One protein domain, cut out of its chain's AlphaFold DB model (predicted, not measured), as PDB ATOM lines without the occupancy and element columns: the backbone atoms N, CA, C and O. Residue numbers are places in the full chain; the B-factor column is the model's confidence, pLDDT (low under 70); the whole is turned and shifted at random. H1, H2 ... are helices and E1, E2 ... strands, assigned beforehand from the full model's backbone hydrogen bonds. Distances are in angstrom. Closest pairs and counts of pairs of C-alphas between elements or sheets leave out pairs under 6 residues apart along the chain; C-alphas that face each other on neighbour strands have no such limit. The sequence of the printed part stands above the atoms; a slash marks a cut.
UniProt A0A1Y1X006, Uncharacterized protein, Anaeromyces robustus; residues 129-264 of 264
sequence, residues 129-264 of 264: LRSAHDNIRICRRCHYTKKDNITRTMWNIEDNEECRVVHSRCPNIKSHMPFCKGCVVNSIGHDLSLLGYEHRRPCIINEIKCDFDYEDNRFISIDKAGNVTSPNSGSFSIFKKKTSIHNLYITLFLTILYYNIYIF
ATOM      1  N   LEU A 129     -39.216  58.436  72.626       89.31
ATOM      2  CA  LEU A 129     -38.163  57.535  72.175       89.31
ATOM      3  C   LEU A 129     -38.548  56.105  72.500       89.31
ATOM      4  O   LEU A 129     -38.800  55.773  73.660       89.31
ATOM      5  N   ARG A 130     -38.515  55.251  71.486       91.62
ATOM      6  CA  ARG A 130     -38.709  53.817  71.643       91.62
ATOM      7  C   ARG A 130     -37.497  53.074  71.119       91.62
ATOM      8  O   ARG A 130     -36.856  53.478  70.151       91.62
ATOM      9  N   SER A 131     -37.172  51.991  71.799       90.12
ATOM     10  CA  SER A 131     -36.177  51.032  71.350       90.12
ATOM     11  C   SER A 131     -36.647  50.360  70.063       90.12
ATOM     12  O   SER A 131     -37.756  49.836  70.001       90.12
ATOM     13  N   ALA A 132     -35.793  50.336  69.041       84.62
ATOM     14  CA  ALA A 132     -36.124  49.713  67.760       84.62
ATOM     15  C   ALA A 132     -36.340  48.190  67.862       84.62
ATOM     16  O   ALA A 132     -36.980  47.606  66.995       84.62
ATOM     17  N   HIS A 133     -35.796  47.543  68.899       86.75
ATOM     18  CA  HIS A 133     -35.832  46.087  69.034       86.75
ATOM     19  C   HIS A 133     -37.131  45.573  69.670       86.75
ATOM     20  O   HIS A 133     -37.672  44.557  69.252       86.75
ATOM     21  N   ASP A 134     -37.616  46.249  70.709       93.19
ATOM     22  CA  ASP A 134     -38.734  45.791  71.545       93.19
ATOM     23  C   ASP A 134     -39.852  46.837  71.679       93.19
ATOM     24  O   ASP A 134     -40.832  46.604  72.380       93.19
ATOM     25  N   ASN A 135     -39.730  47.981  70.995       93.44
ATOM     26  CA  ASN A 135     -40.678  49.100  71.013       93.44
ATOM     27  C   ASN A 135     -40.958  49.674  72.419       93.44
ATOM     28  O   ASN A 135     -41.914  50.429  72.630       93.44
ATOM     29  N   ILE A 136     -40.105  49.341  73.389       95.31
ATOM     30  CA  ILE A 136     -40.212  49.821  74.760       95.31
ATOM     31  C   ILE A 136     -39.735  51.267  74.812       95.31
ATOM     32  O   ILE A 136     -38.711  51.635  74.226       95.31
ATOM     33  N   ARG A 137     -40.495  52.090  75.532       95.19
ATOM     34  CA  ARG A 137     -40.176  53.493  75.763       95.19
ATOM     35  C   ARG A 137     -38.857  53.633  76.516       95.19
ATOM     36  O   ARG A 137     -38.605  52.920  77.482       95.19
ATOM     37  N   ILE A 138     -38.031  54.588  76.114       94.31
ATOM     38  CA  ILE A 138     -36.821  54.968  76.840       94.31
ATOM     39  C   ILE A 138     -37.134  56.174  77.718       94.31
ATOM     40  O   ILE A 138     -37.700  57.158  77.239       94.31
ATOM     41  N   CYS A 139     -36.780  56.094  79.000       93.88
ATOM     42  CA  CYS A 139     -37.003  57.192  79.930       93.88
ATOM     43  C   CYS A 139     -36.155  58.402  79.550       93.88
ATOM     44  O   CYS A 139     -35.004  58.273  79.119       93.88
ATOM     45  N   ARG A 140     -36.728  59.584  79.750       88.25
ATOM     46  CA  ARG A 140     -36.044  60.863  79.558       88.25
ATOM     47  C   ARG A 140     -35.208  61.213  80.781       88.25
ATOM     48  O   ARG A 140     -34.127  61.778  80.648       88.25
ATOM     49  N   ARG A 141     -35.692  60.854  81.970       89.50
ATOM     50  CA  ARG A 141     -35.040  61.121  83.251       89.50
ATOM     51  C   ARG A 141     -34.205  59.927  83.700       89.50
ATOM     52  O   ARG A 141     -34.519  58.769  83.438       89.50
ATOM     53  N   CYS A 142     -33.174  60.227  84.483       92.31
ATOM     54  CA  CYS A 142     -32.275  59.238  85.083       92.31
ATOM     55  C   CYS A 142     -32.738  58.705  86.443       92.31
ATOM     56  O   CYS A 142     -31.940  58.189  87.227       92.31
ATOM     57  N   HIS A 143     -34.028  58.833  86.733       93.25
ATOM     58  CA  HIS A 143     -34.646  58.273  87.924       93.25
ATOM     59  C   HIS A 143     -35.218  56.895  87.591       93.25
ATOM     60  O   HIS A 143     -35.881  56.755  86.570       93.25
ATOM     61  N   TYR A 144     -34.984  55.891  88.436       95.94
ATOM     62  CA  TYR A 144     -35.580  54.562  88.295       95.94
ATOM     63  C   TYR A 144     -36.299  54.171  89.584       95.94
ATOM     64  O   TYR A 144     -35.811  54.433  90.682       95.94
ATOM     65  N   THR A 145     -37.449  53.517  89.453       97.44
ATOM     66  CA  THR A 145     -38.245  52.999  90.577       97.44
ATOM     67  C   THR A 145     -38.037  51.504  90.778       97.44
ATOM     68  O   THR A 145     -38.187  50.997  91.888       97.44
ATOM     69  N   LYS A 146     -37.645  50.788  89.720       97.38
ATOM     70  CA  LYS A 146     -37.428  49.342  89.737       97.38
ATOM     71  C   LYS A 146     -36.119  48.989  89.042       97.38
ATOM     72  O   LYS A 146     -35.752  49.575  88.027       97.38
ATOM     73  N   LYS A 147     -35.418  47.997  89.587       96.75
ATOM     74  CA  LYS A 147     -34.224  47.404  88.981       96.75
ATOM     75  C   LYS A 147     -34.398  45.897  88.923       96.75
ATOM     76  O   LYS A 147     -34.635  45.262  89.946       96.75
ATOM     77  N   ASP A 148     -34.288  45.339  87.727       95.25
ATOM     78  CA  ASP A 148     -34.333  43.899  87.529       95.25
ATOM     79  C   ASP A 148     -33.018  43.269  88.008       95.25
ATOM     80  O   ASP A 148     -31.927  43.688  87.617       95.25
ATOM     81  N   ASN A 149     -33.095  42.278  88.895       93.75
ATOM     82  CA  ASN A 149     -31.897  41.708  89.515       93.75
ATOM     83  C   ASN A 149     -31.074  40.841  88.553       93.75
ATOM     84  O   ASN A 149     -29.866  40.713  88.758       93.75
ATOM     85  N   ILE A 150     -31.711  40.282  87.519       91.56
ATOM     86  CA  ILE A 150     -31.097  39.343  86.575       91.56
ATOM     87  C   ILE A 150     -30.422  40.122  85.446       91.56
ATOM     88  O   ILE A 150     -29.207  40.076  85.278       91.56
ATOM     89  N   THR A 151     -31.207  40.897  84.707       92.25
ATOM     90  CA  THR A 151     -30.761  41.670  83.541       92.25
ATOM     91  C   THR A 151     -30.069  42.974  83.922       92.25
ATOM     92  O   THR A 151     -29.432  43.594  83.079       92.25
ATOM     93  N   ARG A 152     -30.208  43.418  85.182       92.25
ATOM     94  CA  ARG A 152     -29.763  44.736  85.674       92.25
ATOM     95  C   ARG A 152     -30.438  45.923  84.982       92.25
ATOM     96  O   ARG A 152     -30.041  47.061  85.242       92.25
ATOM     97  N   THR A 153     -31.466  45.673  84.171       94.88
ATOM     98  CA  THR A 153     -32.263  46.704  83.503       94.88
ATOM     99  C   THR A 153     -33.003  47.535  84.544       94.88
ATOM    100  O   THR A 153     -33.531  47.003  85.525       94.88
ATOM    101  N   MET A 154     -33.024  48.847  84.346       96.69
ATOM    102  CA  MET A 154     -33.693  49.790  85.234       96.69
ATOM    103  C   MET A 154     -34.935  50.341  84.553       96.69
ATOM    104  O   MET A 154     -34.939  50.571  83.343       96.69
ATOM    105  N   TRP A 155     -35.974  50.553  85.348       97.44
ATOM    106  CA  TRP A 155     -37.296  50.928  84.875       97.44
ATOM    107  C   TRP A 155     -37.842  52.095  85.690       97.44
ATOM    108  O   TRP A 155     -37.573  52.209  86.890       97.44
ATOM    109  N   ASN A 156     -38.608  52.953  85.029       97.12
ATOM    110  CA  ASN A 156     -39.356  54.048  85.635       97.12
ATOM    111  C   ASN A 156     -40.726  54.176  84.956       97.12
ATOM    112  O   ASN A 156     -40.993  53.494  83.969       97.12
ATOM    113  N   ILE A 157     -41.584  55.054  85.472       96.25
ATOM    114  CA  ILE A 157     -42.836  55.439  84.817       96.25
ATOM    115  C   ILE A 157     -42.736  56.918  84.439       96.25
ATOM    116  O   ILE A 157     -42.450  57.759  85.291       96.25
ATOM    117  N   GLU A 158     -42.962  57.233  83.165       92.12
ATOM    118  CA  GLU A 158     -43.042  58.599  82.640       92.12
ATOM    119  C   GLU A 158     -44.295  58.735  81.777       92.12
ATOM    120  O   GLU A 158     -44.544  57.903  80.909       92.12
ATOM    121  N   ASP A 159     -45.084  59.783  82.016       90.44
ATOM    122  CA  ASP A 159     -46.355  60.041  81.325       90.44
ATOM    123  C   ASP A 159     -47.293  58.818  81.326       90.44
ATOM    124  O   ASP A 159     -47.854  58.440  80.300       90.44
ATOM    125  N   ASN A 160     -47.433  58.177  82.494       93.81
ATOM    126  CA  ASN A 160     -48.244  56.972  82.714       93.81
ATOM    127  C   ASN A 160     -47.829  55.736  81.890       93.81
ATOM    128  O   ASN A 160     -48.598  54.783  81.788       93.81
ATOM    129  N   GLU A 161     -46.613  55.713  81.343       95.50
ATOM    130  CA  GLU A 161     -46.063  54.574  80.609       95.50
ATOM    131  C   GLU A 161     -44.768  54.077  81.267       95.50
ATOM    132  O   GLU A 161     -43.921  54.872  81.681       95.50
ATOM    133  N   GLU A 162     -44.597  52.754  81.360       96.81
ATOM    134  CA  GLU A 162     -43.327  52.170  81.801       96.81
ATOM    135  C   GLU A 162     -42.239  52.446  80.756       96.81
ATOM    136  O   GLU A 162     -42.424  52.265  79.552       96.81
ATOM    137  N   CYS A 163     -41.078  52.884  81.223       97.00
ATOM    138  CA  CYS A 163     -39.942  53.199  80.385       97.00
ATOM    139  C   CYS A 163     -38.654  52.585  80.942       97.00
ATOM    140  O   CYS A 163     -38.497  52.372  82.149       97.00
ATOM    141  N   ARG A 164     -37.706  52.305  80.048       96.81
ATOM    142  CA  ARG A 164     -36.373  51.785  80.362       96.81
ATOM    143  C   ARG A 164     -35.394  52.934  80.600       96.81
ATOM    144  O   ARG A 164     -35.228  53.796  79.738       96.81
ATOM    145  N   VAL A 165     -34.700  52.915  81.735       95.88
ATOM    146  CA  VAL A 165     -33.620  53.858  82.063       95.88
ATOM    147  C   VAL A 165     -32.290  53.278  81.576       95.88
ATOM    148  O   VAL A 165     -31.872  52.211  82.027       95.88
ATOM    149  N   VAL A 166     -31.621  53.982  80.662       95.44
ATOM    150  CA  VAL A 166     -30.390  53.524  79.993       95.44
ATOM    151  C   VAL A 166     -29.158  54.057  80.737       95.44
ATOM    152  O   VAL A 166     -29.017  55.269  80.900       95.44
ATOM    153  N   HIS A 167     -28.244  53.185  81.187       95.25
ATOM    154  CA  HIS A 167     -27.093  53.606  82.008       95.25
ATOM    155  C   HIS A 167     -26.148  54.565  81.282       95.25
ATOM    156  O   HIS A 167     -25.659  55.510  81.901       95.25
ATOM    157  N   SER A 168     -25.879  54.350  79.992       94.56
ATOM    158  CA  SER A 168     -24.978  55.209  79.205       94.56
ATOM    159  C   SER A 168     -25.450  56.663  79.109       94.56
ATOM    160  O   SER A 168     -24.640  57.564  78.903       94.56
ATOM    161  N   ARG A 169     -26.738  56.909  79.367       91.88
ATOM    162  CA  ARG A 169     -27.369  58.237  79.401       91.88
ATOM    163  C   ARG A 169     -27.503  58.812  80.803       91.88
ATOM    164  O   ARG A 169     -27.939  59.943  80.965       91.88
ATOM    165  N   CYS A 170     -27.137  58.044  81.823       93.62
ATOM    166  CA  CYS A 170     -27.402  58.370  83.215       93.62
ATOM    167  C   CYS A 170     -26.151  58.208  84.084       93.62
ATOM    168  O   CYS A 170     -26.080  57.297  84.913       93.62
ATOM    169  N   PRO A 171     -25.167  59.120  83.946       89.94
ATOM    170  CA  PRO A 171     -23.860  59.005  84.595       89.94
ATOM    171  C   PRO A 171     -23.903  59.033  86.124       89.94
ATOM    172  O   PRO A 171     -23.006  58.503  86.778       89.94
ATOM    173  N   ASN A 172     -24.965  59.595  86.701       89.31
ATOM    174  CA  ASN A 172     -25.142  59.694  88.151       89.31
ATOM    175  C   ASN A 172     -25.633  58.385  88.791       89.31
ATOM    176  O   ASN A 172     -25.635  58.254  90.021       89.31
ATOM    177  N   ILE A 173     -26.048  57.401  87.988       91.81
ATOM    178  CA  ILE A 173     -26.477  56.099  88.490       91.81
ATOM    179  C   ILE A 173     -25.245  55.231  88.756       91.81
ATOM    180  O   ILE A 173     -24.406  55.014  87.882       91.81
ATOM    181  N   LYS A 174     -25.155  54.674  89.969       92.75
ATOM    182  CA  LYS A 174     -24.096  53.718  90.316       92.75
ATOM    183  C   LYS A 174     -24.220  52.460  89.452       92.75
ATOM    184  O   LYS A 174     -25.136  51.656  89.642       92.75
ATOM    185  N   SER A 175     -23.260  52.272  88.552       91.81
ATOM    186  CA  SER A 175     -23.107  51.055  87.761       91.81
ATOM    187  C   SER A 175     -22.018  50.146  88.332       91.81
ATOM    188  O   SER A 175     -21.107  50.587  89.029       91.81
ATOM    189  N   HIS A 176     -22.124  48.855  88.025       92.50
ATOM    190  CA  HIS A 176     -21.082  47.864  88.297       92.50
ATOM    191  C   HIS A 176     -19.897  47.997  87.327       92.50
ATOM    192  O   HIS A 176     -18.785  47.585  87.650       92.50
ATOM    193  N   MET A 177     -20.133  48.583  86.150       94.88
ATOM    194  CA  MET A 177     -19.094  48.929  85.189       94.88
ATOM    195  C   MET A 177     -18.739  50.413  85.320       94.88
ATOM    196  O   MET A 177     -19.634  51.247  85.467       94.88
ATOM    197  N   PRO A 178     -17.450  50.770  85.243       96.81
ATOM    198  CA  PRO A 178     -17.033  52.166  85.195       96.81
ATOM    199  C   PRO A 178     -17.463  52.804  83.870       96.81
ATOM    200  O   PRO A 178     -17.639  52.108  82.869       96.81
ATOM    201  N   PHE A 179     -17.550  54.131  83.830       97.00
ATOM    202  CA  PHE A 179     -17.668  54.844  82.560       97.00
ATOM    203  C   PHE A 179     -16.328  54.869  81.810       97.00
ATOM    204  O   PHE A 179     -15.261  54.955  82.428       97.00
ATOM    205  N   CYS A 180     -16.381  54.787  80.482       97.50
ATOM    206  CA  CYS A 180     -15.224  54.948  79.613       97.50
ATOM    207  C   CYS A 180     -14.721  56.397  79.663       97.50
ATOM    208  O   CYS A 180     -15.485  57.343  79.884       97.50
ATOM    209  N   LYS A 181     -13.414  56.583  79.469       96.50
ATOM    210  CA  LYS A 181     -12.819  57.913  79.317       96.50
ATOM    211  C   LYS A 181     -13.064  58.455  77.914       96.50
ATOM    212  O   LYS A 181     -13.365  59.648  77.811       96.50
ATOM    213  N   GLY A 182     -12.915  57.607  76.897       95.50
ATOM    214  CA  GLY A 182     -13.203  57.890  75.499       95.50
ATOM    215  C   GLY A 182     -14.613  57.474  75.080       95.50
ATOM    216  O   GLY A 182     -15.435  57.037  75.885       95.50
ATOM    217  N   CYS A 183     -14.880  57.654  73.787       96.31
ATOM    218  CA  CYS A 183     -16.215  57.561  73.188       96.31
ATOM    219  C   CYS A 183     -16.293  56.519  72.065       96.31
ATOM    220  O   CYS A 183     -17.132  56.605  71.170       96.31
ATOM    221  N   VAL A 184     -15.387  55.537  72.080       94.69
ATOM    222  CA  VAL A 184     -15.372  54.460  71.088       94.69
ATOM    223  C   VAL A 184     -16.356  53.379  71.518       94.69
ATOM    224  O   VAL A 184     -16.117  52.651  72.478       94.69
ATOM    225  N   VAL A 185     -17.461  53.266  70.786       94.38
ATOM    226  CA  VAL A 185     -18.465  52.222  71.009       94.38
ATOM    227  C   VAL A 185     -17.972  50.904  70.414       94.38
ATOM    228  O   VAL A 185     -17.637  50.825  69.230       94.38
ATOM    229  N   ASN A 186     -17.936  49.857  71.233       95.62
ATOM    230  CA  ASN A 186     -17.571  48.501  70.828       95.62
ATOM    231  C   ASN A 186     -18.790  47.577  70.728       95.62
ATOM    232  O   ASN A 186     -18.796  46.679  69.887       95.62
ATOM    233  N   SER A 187     -19.801  47.782  71.571       93.44
ATOM    234  CA  SER A 187     -21.035  46.993  71.585       93.44
ATOM    235  C   SER A 187     -22.195  47.771  72.215       93.44
ATOM    236  O   SER A 187     -22.011  48.857  72.763       93.44
ATOM    237  N   ILE A 188     -23.403  47.215  72.114       92.81
ATOM    238  CA  ILE A 188     -24.614  47.723  72.764       92.81
ATOM    239  C   ILE A 188     -25.044  46.676  73.796       92.81
ATOM    240  O   ILE A 188     -25.130  45.489  73.479       92.81
ATOM    241  N   GLY A 189     -25.243  47.103  75.040       91.06
ATOM    242  CA  GLY A 189     -25.685  46.262  76.147       91.06
ATOM    243  C   GLY A 189     -27.161  45.880  76.051       91.06
ATOM    244  O   GLY A 189     -27.921  46.428  75.258       91.06
ATOM    245  N   HIS A 190     -27.583  44.947  76.905       89.31
ATOM    246  CA  HIS A 190     -28.979  44.498  76.969       89.31
ATOM    247  C   HIS A 190     -29.952  45.627  77.350       89.31
ATOM    248  O   HIS A 190     -31.066  45.709  76.843       89.31
ATOM    249  N   ASP A 191     -29.522  46.535  78.224       90.50
ATOM    250  CA  ASP A 191     -30.271  47.732  78.607       90.50
ATOM    251  C   ASP A 191     -30.159  48.864  77.570       90.50
ATOM    252  O   ASP A 191     -30.548  49.993  77.860       90.50
ATOM    253  N   LEU A 192     -29.643  48.556  76.373       92.81
ATOM    254  CA  LEU A 192     -29.323  49.478  75.281       92.81
ATOM    255  C   LEU A 192     -28.177  50.440  75.593       92.81
ATOM    256  O   LEU A 192     -27.921  51.350  74.806       92.81
ATOM    257  N   SER A 193     -27.467  50.236  76.705       94.88
ATOM    258  CA  SER A 193     -26.336  51.089  77.027       94.88
ATOM    259  C   SER A 193     -25.211  50.901  76.024       94.88
ATOM    260  O   SER A 193     -24.849  49.774  75.684       94.88
ATOM    261  N   LEU A 194     -24.605  51.994  75.577       95.06
ATOM    262  CA  LEU A 194     -23.415  51.923  74.738       95.06
ATOM    263  C   LEU A 194     -22.227  51.452  75.582       95.06
ATOM    264  O   LEU A 194     -21.940  52.009  76.643       95.06
ATOM    265  N   LEU A 195     -21.540  50.412  75.120       96.50
ATOM    266  CA  LEU A 195     -20.414  49.801  75.815       96.50
ATOM    267  C   LEU A 195     -19.127  50.012  75.020       96.50
ATOM    268  O   LEU A 195     -19.099  49.905  73.793       96.50
ATOM    269  N   GLY A 196     -18.048  50.282  75.745       97.12
ATOM    270  CA  GLY A 196     -16.693  50.384  75.226       97.12
ATOM    271  C   GLY A 196     -15.749  49.416  75.929       97.12
ATOM    272  O   GLY A 196     -16.104  48.739  76.900       97.12
ATOM    273  N   TYR A 197     -14.517  49.360  75.436       97.31
ATOM    274  CA  TYR A 197     -13.447  48.577  76.035       97.31
ATOM    275  C   TYR A 197     -12.168  49.410  76.126       97.31
ATOM    276  O   TYR A 197     -11.500  49.671  75.127       97.31
ATOM    277  N   GLU A 198     -11.808  49.815  77.342       97.50
ATOM    278  CA  GLU A 198     -10.656  50.675  77.613       97.50
ATOM    279  C   GLU A 198      -9.857  50.136  78.794       97.50
ATOM    280  O   GLU A 198     -10.409  49.583  79.743       97.50
ATOM    281  N   HIS A 199      -8.532  50.296  78.755       96.75
ATOM    282  CA  HIS A 199      -7.646  49.838  79.833       96.75
ATOM    283  C   HIS A 199      -7.859  48.357  80.218       96.75
ATOM    284  O   HIS A 199      -7.829  48.007  81.396       96.75
ATOM    285  N   ARG A 200      -8.067  47.486  79.215       97.25
ATOM    286  CA  ARG A 200      -8.278  46.030  79.372       97.25
ATOM    287  C   ARG A 200      -9.515  45.643  80.195       97.25
ATOM    288  O   ARG A 200      -9.546  44.570  80.795       97.25
ATOM    289  N   ARG A 201     -10.543  46.492  80.231       97.81
ATOM    290  CA  ARG A 201     -11.817  46.196  80.900       97.81
ATOM    291  C   ARG A 201     -13.007  46.784  80.133       97.81
ATOM    292  O   ARG A 201     -12.841  47.799  79.454       97.81
ATOM    293  N   PRO A 202     -14.202  46.179  80.245       97.31
ATOM    294  CA  PRO A 202     -15.415  46.785  79.718       97.31
ATOM    295  C   PRO A 202     -15.773  48.044  80.515       97.31
ATOM    296  O   PRO A 202     -15.511  48.142  81.720       97.31
ATOM    297  N   CYS A 203     -16.376  49.009  79.835       98.00
ATOM    298  CA  CYS A 203     -16.858  50.246  80.427       98.00
ATOM    299  C   CYS A 203     -18.122  50.734  79.705       98.00
ATOM    300  O   CYS A 203     -18.397  50.341  78.572       98.00
ATOM    301  N   ILE A 204     -18.912  51.571  80.373       97.31
ATOM    302  CA  ILE A 204     -20.113  52.190  79.804       97.31
ATOM    303  C   ILE A 204     -19.709  53.505  79.145       97.31
ATOM    304  O   ILE A 204     -19.026  54.324  79.757       97.31
ATOM    305  N   ILE A 205     -20.119  53.743  77.907       96.38
ATOM    306  CA  ILE A 205     -19.880  55.026  77.251       96.38
ATOM    307  C   ILE A 205     -20.838  56.056  77.850       96.38
ATOM    308  O   ILE A 205     -22.028  55.799  77.983       96.38
ATOM    309  N   ASN A 206     -20.320  57.215  78.243       95.31
ATOM    310  CA  ASN A 206     -21.147  58.313  78.733       95.31
ATOM    311  C   ASN A 206     -21.639  59.123  77.526       95.31
ATOM    312  O   ASN A 206     -20.888  59.944  77.012       95.31
ATOM    313  N   GLU A 207     -22.870  58.884  77.071       91.75
ATOM    314  CA  GLU A 207     -23.433  59.527  75.871       91.75
ATOM    315  C   GLU A 207     -23.494  61.045  76.006       91.75
ATOM    316  O   GLU A 207     -23.207  61.755  75.049       91.75
ATOM    317  N   ILE A 208     -23.790  61.512  77.220       88.25
ATOM    318  CA  ILE A 208     -23.837  62.924  77.596       88.25
ATOM    319  C   ILE A 208     -22.442  63.540  77.398       88.25
ATOM    320  O   ILE A 208     -22.265  64.470  76.623       88.25
ATOM    321  N   LYS A 209     -21.405  62.972  78.021       91.19
ATOM    322  CA  LYS A 209     -20.021  63.466  77.879       91.19
ATOM    323  C   LYS A 209     -19.488  63.344  76.446       91.19
ATOM    324  O   LYS A 209     -18.638  64.131  76.043       91.19
ATOM    325  N   CYS A 210     -19.918  62.314  75.727       91.00
ATOM    326  CA  CYS A 210     -19.473  62.033  74.371       91.00
ATOM    327  C   CYS A 210     -20.196  62.853  73.308       91.00
ATOM    328  O   CYS A 210     -19.863  62.681  72.140       91.00
ATOM    329  N   ASP A 211     -21.141  63.710  73.705       86.25
ATOM    330  CA  ASP A 211     -21.914  64.556  72.799       86.25
ATOM    331  C   ASP A 211     -22.493  63.740  71.638       86.25
ATOM    332  O   ASP A 211     -22.403  64.101  70.463       86.25
ATOM    333  N   PHE A 212     -23.020  62.550  71.961       83.81
ATOM    334  CA  PHE A 212     -23.784  61.814  70.972       83.81
ATOM    335  C   PHE A 212     -25.072  62.587  70.753       83.81
ATOM    336  O   PHE A 212     -26.025  62.438  71.519       83.81
ATOM    337  N   ASP A 213     -25.050  63.400  69.697       62.72
ATOM    338  CA  ASP A 213     -26.199  64.023  69.051       62.72
ATOM    339  C   ASP A 213     -27.163  62.906  68.621       62.72
ATOM    340  O   ASP A 213     -27.252  62.481  67.468       62.72
ATOM    341  N   TYR A 214     -27.903  62.374  69.584       64.69
ATOM    342  CA  TYR A 214     -29.269  62.016  69.297       64.69
ATOM    343  C   TYR A 214     -29.932  63.359  69.045       64.69
ATOM    344  O   TYR A 214     -29.878  64.221  69.914       64.69
ATOM    345  N   GLU A 215     -30.576  63.542  67.894       58.12
ATOM    346  CA  GLU A 215     -31.344  64.760  67.564       58.12
ATOM    347  C   GLU A 215     -32.358  65.173  68.664       58.12
ATOM    348  O   GLU A 215     -32.951  66.250  68.647       58.12
ATOM    349  N   ASP A 216     -32.520  64.318  69.668       53.53
ATOM    350  CA  ASP A 216     -33.095  64.557  70.969       53.53
ATOM    351  C   ASP A 216     -32.052  64.867  72.072       53.53
ATOM    352  O   ASP A 216     -31.614  63.971  72.801       53.53
ATOM    353  N   ASN A 217     -31.799  66.160  72.316       49.50
ATOM    354  CA  ASN A 217     -31.117  66.730  73.502       49.50
ATOM    355  C   ASN A 217     -31.876  66.490  74.835       49.50
ATOM    356  O   ASN A 217     -31.896  67.335  75.727       49.50
ATOM    357  N   ARG A 218     -32.569  65.358  74.981       52.88
ATOM    358  CA  ARG A 218     -33.513  65.073  76.075       52.88
ATOM    359  C   ARG A 218     -32.848  64.618  77.375       52.88
ATOM    360  O   ARG A 218     -33.554  64.387  78.353       52.88
ATOM    361  N   PHE A 219     -31.526  64.455  77.404       53.31
ATOM    362  CA  PHE A 219     -30.829  63.891  78.561       53.31
ATOM    363  C   PHE A 219     -30.316  64.995  79.477       53.31
ATOM    364  O   PHE A 219     -29.144  65.358  79.481       53.31
ATOM    365  N   ILE A 220     -31.238  65.515  80.283       48.91
ATOM    366  CA  ILE A 220     -30.920  66.357  81.432       48.91
ATOM    367  C   ILE A 220     -30.410  65.427  82.532       48.91
ATOM    368  O   ILE A 220     -31.174  64.656  83.123       48.91
ATOM    369  N   SER A 221     -29.108  65.468  82.810       43.28
ATOM    370  CA  SER A 221     -28.557  64.769  83.965       43.28
ATOM    371  C   SER A 221     -28.882  65.571  85.221       43.28
ATOM    372  O   SER A 221     -28.240  66.579  85.505       43.28
ATOM    373  N   ILE A 222     -29.909  65.131  85.946       45.72
ATOM    374  CA  ILE A 222     -30.277  65.688  87.248       45.72
ATOM    375  C   ILE A 222     -29.461  64.942  88.312       45.72
ATOM    376  O   ILE A 222     -29.463  63.705  88.358       45.72
ATOM    377  N   ASP A 223     -28.691  65.664  89.121       48.75
ATOM    378  CA  ASP A 223     -27.982  65.076  90.255       48.75
ATOM    379  C   ASP A 223     -28.945  64.754  91.416       48.75
ATOM    380  O   ASP A 223     -30.147  65.015  91.370       48.75
ATOM    381  N   LYS A 224     -28.429  64.153  92.492       42.22
ATOM    382  CA  LYS A 224     -29.251  63.821  93.671       42.22
ATOM    383  C   LYS A 224     -29.812  65.046  94.403       42.22
ATOM    384  O   LYS A 224     -30.706  64.877  95.225       42.22
ATOM    385  N   ALA A 225     -29.262  66.228  94.149       47.75
ATOM    386  CA  ALA A 225     -29.702  67.497  94.706       47.75
ATOM    387  C   ALA A 225     -30.672  68.240  93.769       47.75
ATOM    388  O   ALA A 225     -31.137  69.318  94.122       47.75
ATOM    389  N   GLY A 226     -31.013  67.665  92.609       40.69
ATOM    390  CA  GLY A 226     -31.907  68.290  91.640       40.69
ATOM    391  C   GLY A 226     -31.207  69.207  90.634       40.69
ATOM    392  O   GLY A 226     -31.890  69.809  89.811       40.69
ATOM    393  N   ASN A 227     -29.874  69.312  90.650       45.47
ATOM    394  CA  ASN A 227     -29.151  70.208  89.749       45.47
ATOM    395  C   ASN A 227     -28.990  69.590  88.362       45.47
ATOM    396  O   ASN A 227     -28.639  68.416  88.221       45.47
ATOM    397  N   VAL A 228     -29.183  70.415  87.337       48.06
ATOM    398  CA  VAL A 228     -28.992  70.040  85.937       48.06
ATOM    399  C   VAL A 228     -27.515  70.160  85.563       48.06
ATOM    400  O   VAL A 228     -26.932  71.238  85.623       48.06
ATOM    401  N   THR A 229     -26.908  69.058  85.125       44.88
ATOM    402  CA  THR A 229     -25.553  69.041  84.559       44.88
ATOM    403  C   THR A 229     -25.637  68.817  83.048       44.88
ATOM    404  O   THR A 229     -25.982  67.731  82.584       44.88
ATOM    405  N   SER A 230     -25.372  69.873  82.274       43.44
ATOM    406  CA  SER A 230     -25.270  69.812  80.810       43.44
ATOM    407  C   SER A 230     -23.812  69.540  80.405       43.44
ATOM    408  O   SER A 230     -22.911  70.185  80.952       43.44
ATOM    409  N   PRO A 231     -23.529  68.588  79.501       45.84
ATOM    410  CA  PRO A 231     -22.178  68.353  79.014       45.84
ATOM    411  C   PRO A 231     -21.754  69.464  78.058       45.84
ATOM    412  O   PRO A 231     -22.461  69.826  77.124       45.84
ATOM    413  N   ASN A 232     -20.558  69.987  78.294       42.56
ATOM    414  CA  ASN A 232     -19.901  70.919  77.392       42.56
ATOM    415  C   ASN A 232     -19.704  70.291  76.003       42.56
ATOM    416  O   ASN A 232     -19.201  69.171  75.898       42.56
ATOM    417  N   SER A 233     -20.042  71.057  74.965       39.66
ATOM    418  CA  SER A 233     -19.925  70.726  73.543       39.66
ATOM    419  C   SER A 233     -18.477  70.419  73.144       39.66
ATOM    420  O   SER A 233     -17.643  71.307  72.941       39.66
ATOM    421  N   GLY A 234     -18.158  69.131  73.053       36.12
ATOM    422  CA  GLY A 234     -16.872  68.623  72.591       36.12
ATOM    423  C   GLY A 234     -17.006  68.074  71.176       36.12
ATOM    424  O   GLY A 234     -17.631  67.043  70.975       36.12
ATOM    425  N   SER A 235     -16.384  68.744  70.201       33.91
ATOM    426  CA  SER A 235     -16.391  68.368  68.780       33.91
ATOM    427  C   SER A 235     -16.073  66.880  68.551       33.91
ATOM    428  O   SER A 235     -14.970  66.411  68.849       33.91
ATOM    429  N   PHE A 236     -17.041  66.139  68.000       40.78
ATOM    430  CA  PHE A 236     -16.928  64.704  67.758       40.78
ATOM    431  C   PHE A 236     -16.347  64.384  66.377       40.78
ATOM    432  O   PHE A 236     -16.819  64.860  65.344       40.78
ATOM    433  N   SER A 237     -15.349  63.500  66.343       30.98
ATOM    434  CA  SER A 237     -14.870  62.857  65.116       30.98
ATOM    435  C   SER A 237     -15.549  61.495  64.990       30.98
ATOM    436  O   SER A 237     -15.170  60.533  65.659       30.98
ATOM    437  N   ILE A 238     -16.557  61.386  64.123       36.00
ATOM    438  CA  ILE A 238     -17.145  60.089  63.781       36.00
ATOM    439  C   ILE A 238     -16.074  59.294  63.031       36.00
ATOM    440  O   ILE A 238     -15.843  59.507  61.839       36.00
ATOM    441  N   PHE A 239     -15.428  58.337  63.701       39.75
ATOM    442  CA  PHE A 239     -14.750  57.256  62.997       39.75
ATOM    443  C   PHE A 239     -15.833  56.415  62.316       39.75
ATOM    444  O   PHE A 239     -16.292  55.400  62.840       39.75
ATOM    445  N   LYS A 240     -16.223  56.816  61.099       35.69
ATOM    446  CA  LYS A 240     -16.689  55.852  60.105       35.69
ATOM    447  C   LYS A 240     -15.555  54.850  60.009       35.69
ATOM    448  O   LYS A 240     -14.510  55.148  59.431       35.69
ATOM    449  N   LYS A 241     -15.721  53.686  60.638       41.56
ATOM    450  CA  LYS A 241     -14.843  52.548  60.411       41.56
ATOM    451  C   LYS A 241     -14.928  52.319  58.909       41.56
ATOM    452  O   LYS A 241     -15.943  51.842  58.415       41.56
ATOM    453  N   LYS A 242     -13.920  52.791  58.174       40.16
ATOM    454  CA  LYS A 242     -13.762  52.549  56.747       40.16
ATOM    455  C   LYS A 242     -13.541  51.051  56.666       40.16
ATOM    456  O   LYS A 242     -12.413  50.581  56.789       40.16
ATOM    457  N   THR A 243     -14.629  50.287  56.603       46.81
ATOM    458  CA  THR A 243     -14.606  48.881  56.234       46.81
ATOM    459  C   THR A 243     -13.940  48.890  54.877       46.81
ATOM    460  O   THR A 243     -14.515  49.346  53.892       46.81
ATOM    461  N   SER A 244     -12.648  48.567  54.873       44.16
ATOM    462  CA  SER A 244     -11.842  48.611  53.671       44.16
ATOM    463  C   SER A 244     -12.489  47.648  52.695       44.16
ATOM    464  O   SER A 244     -12.481  46.437  52.917       44.16
ATOM    465  N   ILE A 245     -13.093  48.204  51.650       59.22
ATOM    466  CA  ILE A 245     -13.766  47.475  50.575       59.22
ATOM    467  C   ILE A 245     -12.834  46.385  50.009       59.22
ATOM    468  O   ILE A 245     -13.299  45.323  49.607       59.22
ATOM    469  N   HIS A 246     -11.513  46.575  50.113       66.00
ATOM    470  CA  HIS A 246     -10.502  45.576  49.776       66.00
ATOM    471  C   HIS A 246     -10.685  44.221  50.474       66.00
ATOM    472  O   HIS A 246     -10.482  43.199  49.828       66.00
ATOM    473  N   ASN A 247     -11.113  44.177  51.740       59.94
ATOM    474  CA  ASN A 247     -11.304  42.893  52.420       59.94
ATOM    475  C   ASN A 247     -12.522  42.130  51.899       59.94
ATOM    476  O   ASN A 247     -12.485  40.909  51.904       59.94
ATOM    477  N   LEU A 248     -13.562  42.813  51.406       71.62
ATOM    478  CA  LEU A 248     -14.733  42.140  50.839       71.62
ATOM    479  C   LEU A 248     -14.418  41.525  49.464       71.62
ATOM    480  O   LEU A 248     -14.852  40.415  49.164       71.62
ATOM    481  N   TYR A 249     -13.623  42.226  48.645       78.00
ATOM    482  CA  TYR A 249     -13.200  41.720  47.336       78.00
ATOM    483  C   TYR A 249     -12.263  40.517  47.447       78.00
ATOM    484  O   TYR A 249     -12.379  39.596  46.645       78.00
ATOM    485  N   ILE A 250     -11.375  40.480  48.447       81.56
ATOM    486  CA  ILE A 250     -10.454  39.351  48.637       81.56
ATOM    487  C   ILE A 250     -11.220  38.073  49.002       81.56
ATOM    488  O   ILE A 250     -10.963  37.026  48.408       81.56
ATOM    489  N   THR A 251     -12.201  38.135  49.909       81.00
ATOM    490  CA  THR A 251     -13.010  36.951  50.251       81.00
ATOM    491  C   THR A 251     -13.854  36.476  49.077       81.00
ATOM    492  O   THR A 251     -13.954  35.272  48.862       81.00
ATOM    493  N   LEU A 252     -14.426  37.398  48.295       86.31
ATOM    494  CA  LEU A 252     -15.205  37.046  47.105       86.31
ATOM    495  C   LEU A 252     -14.327  36.409  46.014       86.31
ATOM    496  O   LEU A 252     -14.737  35.469  45.343       86.31
ATOM    497  N   PHE A 253     -13.096  36.893  45.843       88.69
ATOM    498  CA  PHE A 253     -12.172  36.350  44.848       88.69
ATOM    499  C   PHE A 253     -11.675  34.951  45.235       88.69
ATOM    500  O   PHE A 253     -11.605  34.061  44.389       88.69
ATOM    501  N   LEU A 254     -11.392  34.723  46.521       90.31
ATOM    502  CA  LEU A 254     -10.980  33.412  47.029       90.31
ATOM    503  C   LEU A 254     -12.100  32.369  46.938       90.31
ATOM    504  O   LEU A 254     -11.822  31.222  46.594       90.31
ATOM    505  N   THR A 255     -13.360  32.742  47.179       87.56
ATOM    506  CA  THR A 255     -14.492  31.814  47.002       87.56
ATOM    507  C   THR A 255     -14.732  31.474  45.535       87.56
ATOM    508  O   THR A 255     -14.994  30.314  45.222       87.56
ATOM    509  N   ILE A 256     -14.569  32.437  44.623       89.50
ATOM    510  CA  ILE A 256     -14.639  32.181  43.178       89.50
ATOM    511  C   ILE A 256     -13.508  31.244  42.740       89.50
ATOM    512  O   ILE A 256     -13.767  30.282  42.017       89.50
ATOM    513  N   LEU A 257     -12.267  31.470  43.184       90.75
ATOM    514  CA  LEU A 257     -11.142  30.579  42.870       90.75
ATOM    515  C   LEU A 257     -11.371  29.162  43.408       90.75
ATOM    516  O   LEU A 257     -11.177  28.197  42.673       90.75
ATOM    517  N   TYR A 258     -11.851  29.038  44.647       90.62
ATOM    518  CA  TYR A 258     -12.161  27.744  45.254       90.62
ATOM    519  C   TYR A 258     -13.212  26.962  44.448       90.62
ATOM    520  O   TYR A 258     -13.021  25.781  44.168       90.62
ATOM    521  N   TYR A 259     -14.282  27.626  43.999       88.00
ATOM    522  CA  TYR A 259     -15.314  26.989  43.175       88.00
ATOM    523  C   TYR A 259     -14.815  26.568  41.788       88.00
ATOM    524  O   TYR A 259     -15.266  25.551  41.268       88.00
ATOM    525  N   ASN A 260     -13.891  27.318  41.184       82.00
ATOM    526  CA  ASN A 260     -13.353  26.960  39.868       82.00
ATOM    527  C   ASN A 260     -12.380  25.774  39.931       82.00
ATOM    528  O   ASN A 260     -12.326  25.007  38.977       82.00
ATOM    529  N   ILE A 261     -11.658  25.591  41.042       86.94
ATOM    530  CA  ILE A 261     -10.773  24.429  41.235       86.94
ATOM    531  C   ILE A 261     -11.583  23.138  41.407       86.94
ATOM    532  O   ILE A 261     -11.156  22.095  40.939       86.94
ATOM    533  N   TYR A 262     -12.757  23.196  42.039       78.31
ATOM    534  CA  TYR A 262     -13.563  22.001  42.329       78.31
ATOM    535  C   TYR A 262     -14.408  21.488  41.148       78.31
ATOM    536  O   TYR A 262     -15.015  20.424  41.244       78.31
ATOM    537  N   ILE A 263     -14.513  22.264  40.065       76.50
ATOM    538  CA  ILE A 263     -15.340  21.945  38.885       76.50
ATOM    539  C   ILE A 263     -14.504  21.336  37.736       76.50
ATOM    540  O   ILE A 263     -15.075  20.889  36.740       76.50
ATOM    541  N   PHE A 264     -13.179  21.272  37.881       61.91
ATOM    542  CA  PHE A 264     -12.260  20.584  36.968       61.91
ATOM    543  C   PHE A 264     -11.693  19.321  37.612       61.91
ATOM    544  O   PHE A 264     -11.491  18.344  36.857       61.91
TER     545      PHE A 264
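Overview. This is residues 129 to 264 of the 264 residues of an uncharacterized protein of Anaeromyces robustus (UniProt A0A1Y1X006). This model has little regular structure: a compact body mostly of loops, with hairpins E1-E2 and E3-E4, from which an arm, residues 240 to 264, sticks out, bearing H1. The 136 printed residues include four named strands, then one named helix; both sheets are antiparallel, and the class is mixed, with 36 residues in named elements. The whole is loose, radius of gyration of the C-alphas 20.3 A, spanning 75 by 32 by 30 A.

Arrangement. Look at E1, residues 154 to 158, and E2, residues 161 to 165: an antiparallel hairpin, N 156 and O 163 within hydrogen-bond range at 2.9 A. E3, residues 194 to 198, and E4, residues 201 to 204, form another, N 196 and O 203 at 2.8 A. E2 and E3 are apart. H1, residues 245 to 261, stands free, every O i to N i+4 pair within hydrogen-bond range.

Along the chain. Find C-alpha 154 at (-33.693, 49.790, 85.234), where E1 begins; E1 and E3 are 13.1 A long, E2 12.5 A, E4 10.3 A. H1 runs 25.0 A to C-alpha 261 at (-10.773, 24.429, 41.235).

Size, cuts and confidence. The C-alphas farthest apart, Ala 225 and Phe 264, are 76.4 A apart. The printed part has no cut; links E2 to E3 and E4 to H1 are long. Look for pLDDT under 70 at residues 213 to 247 and 264.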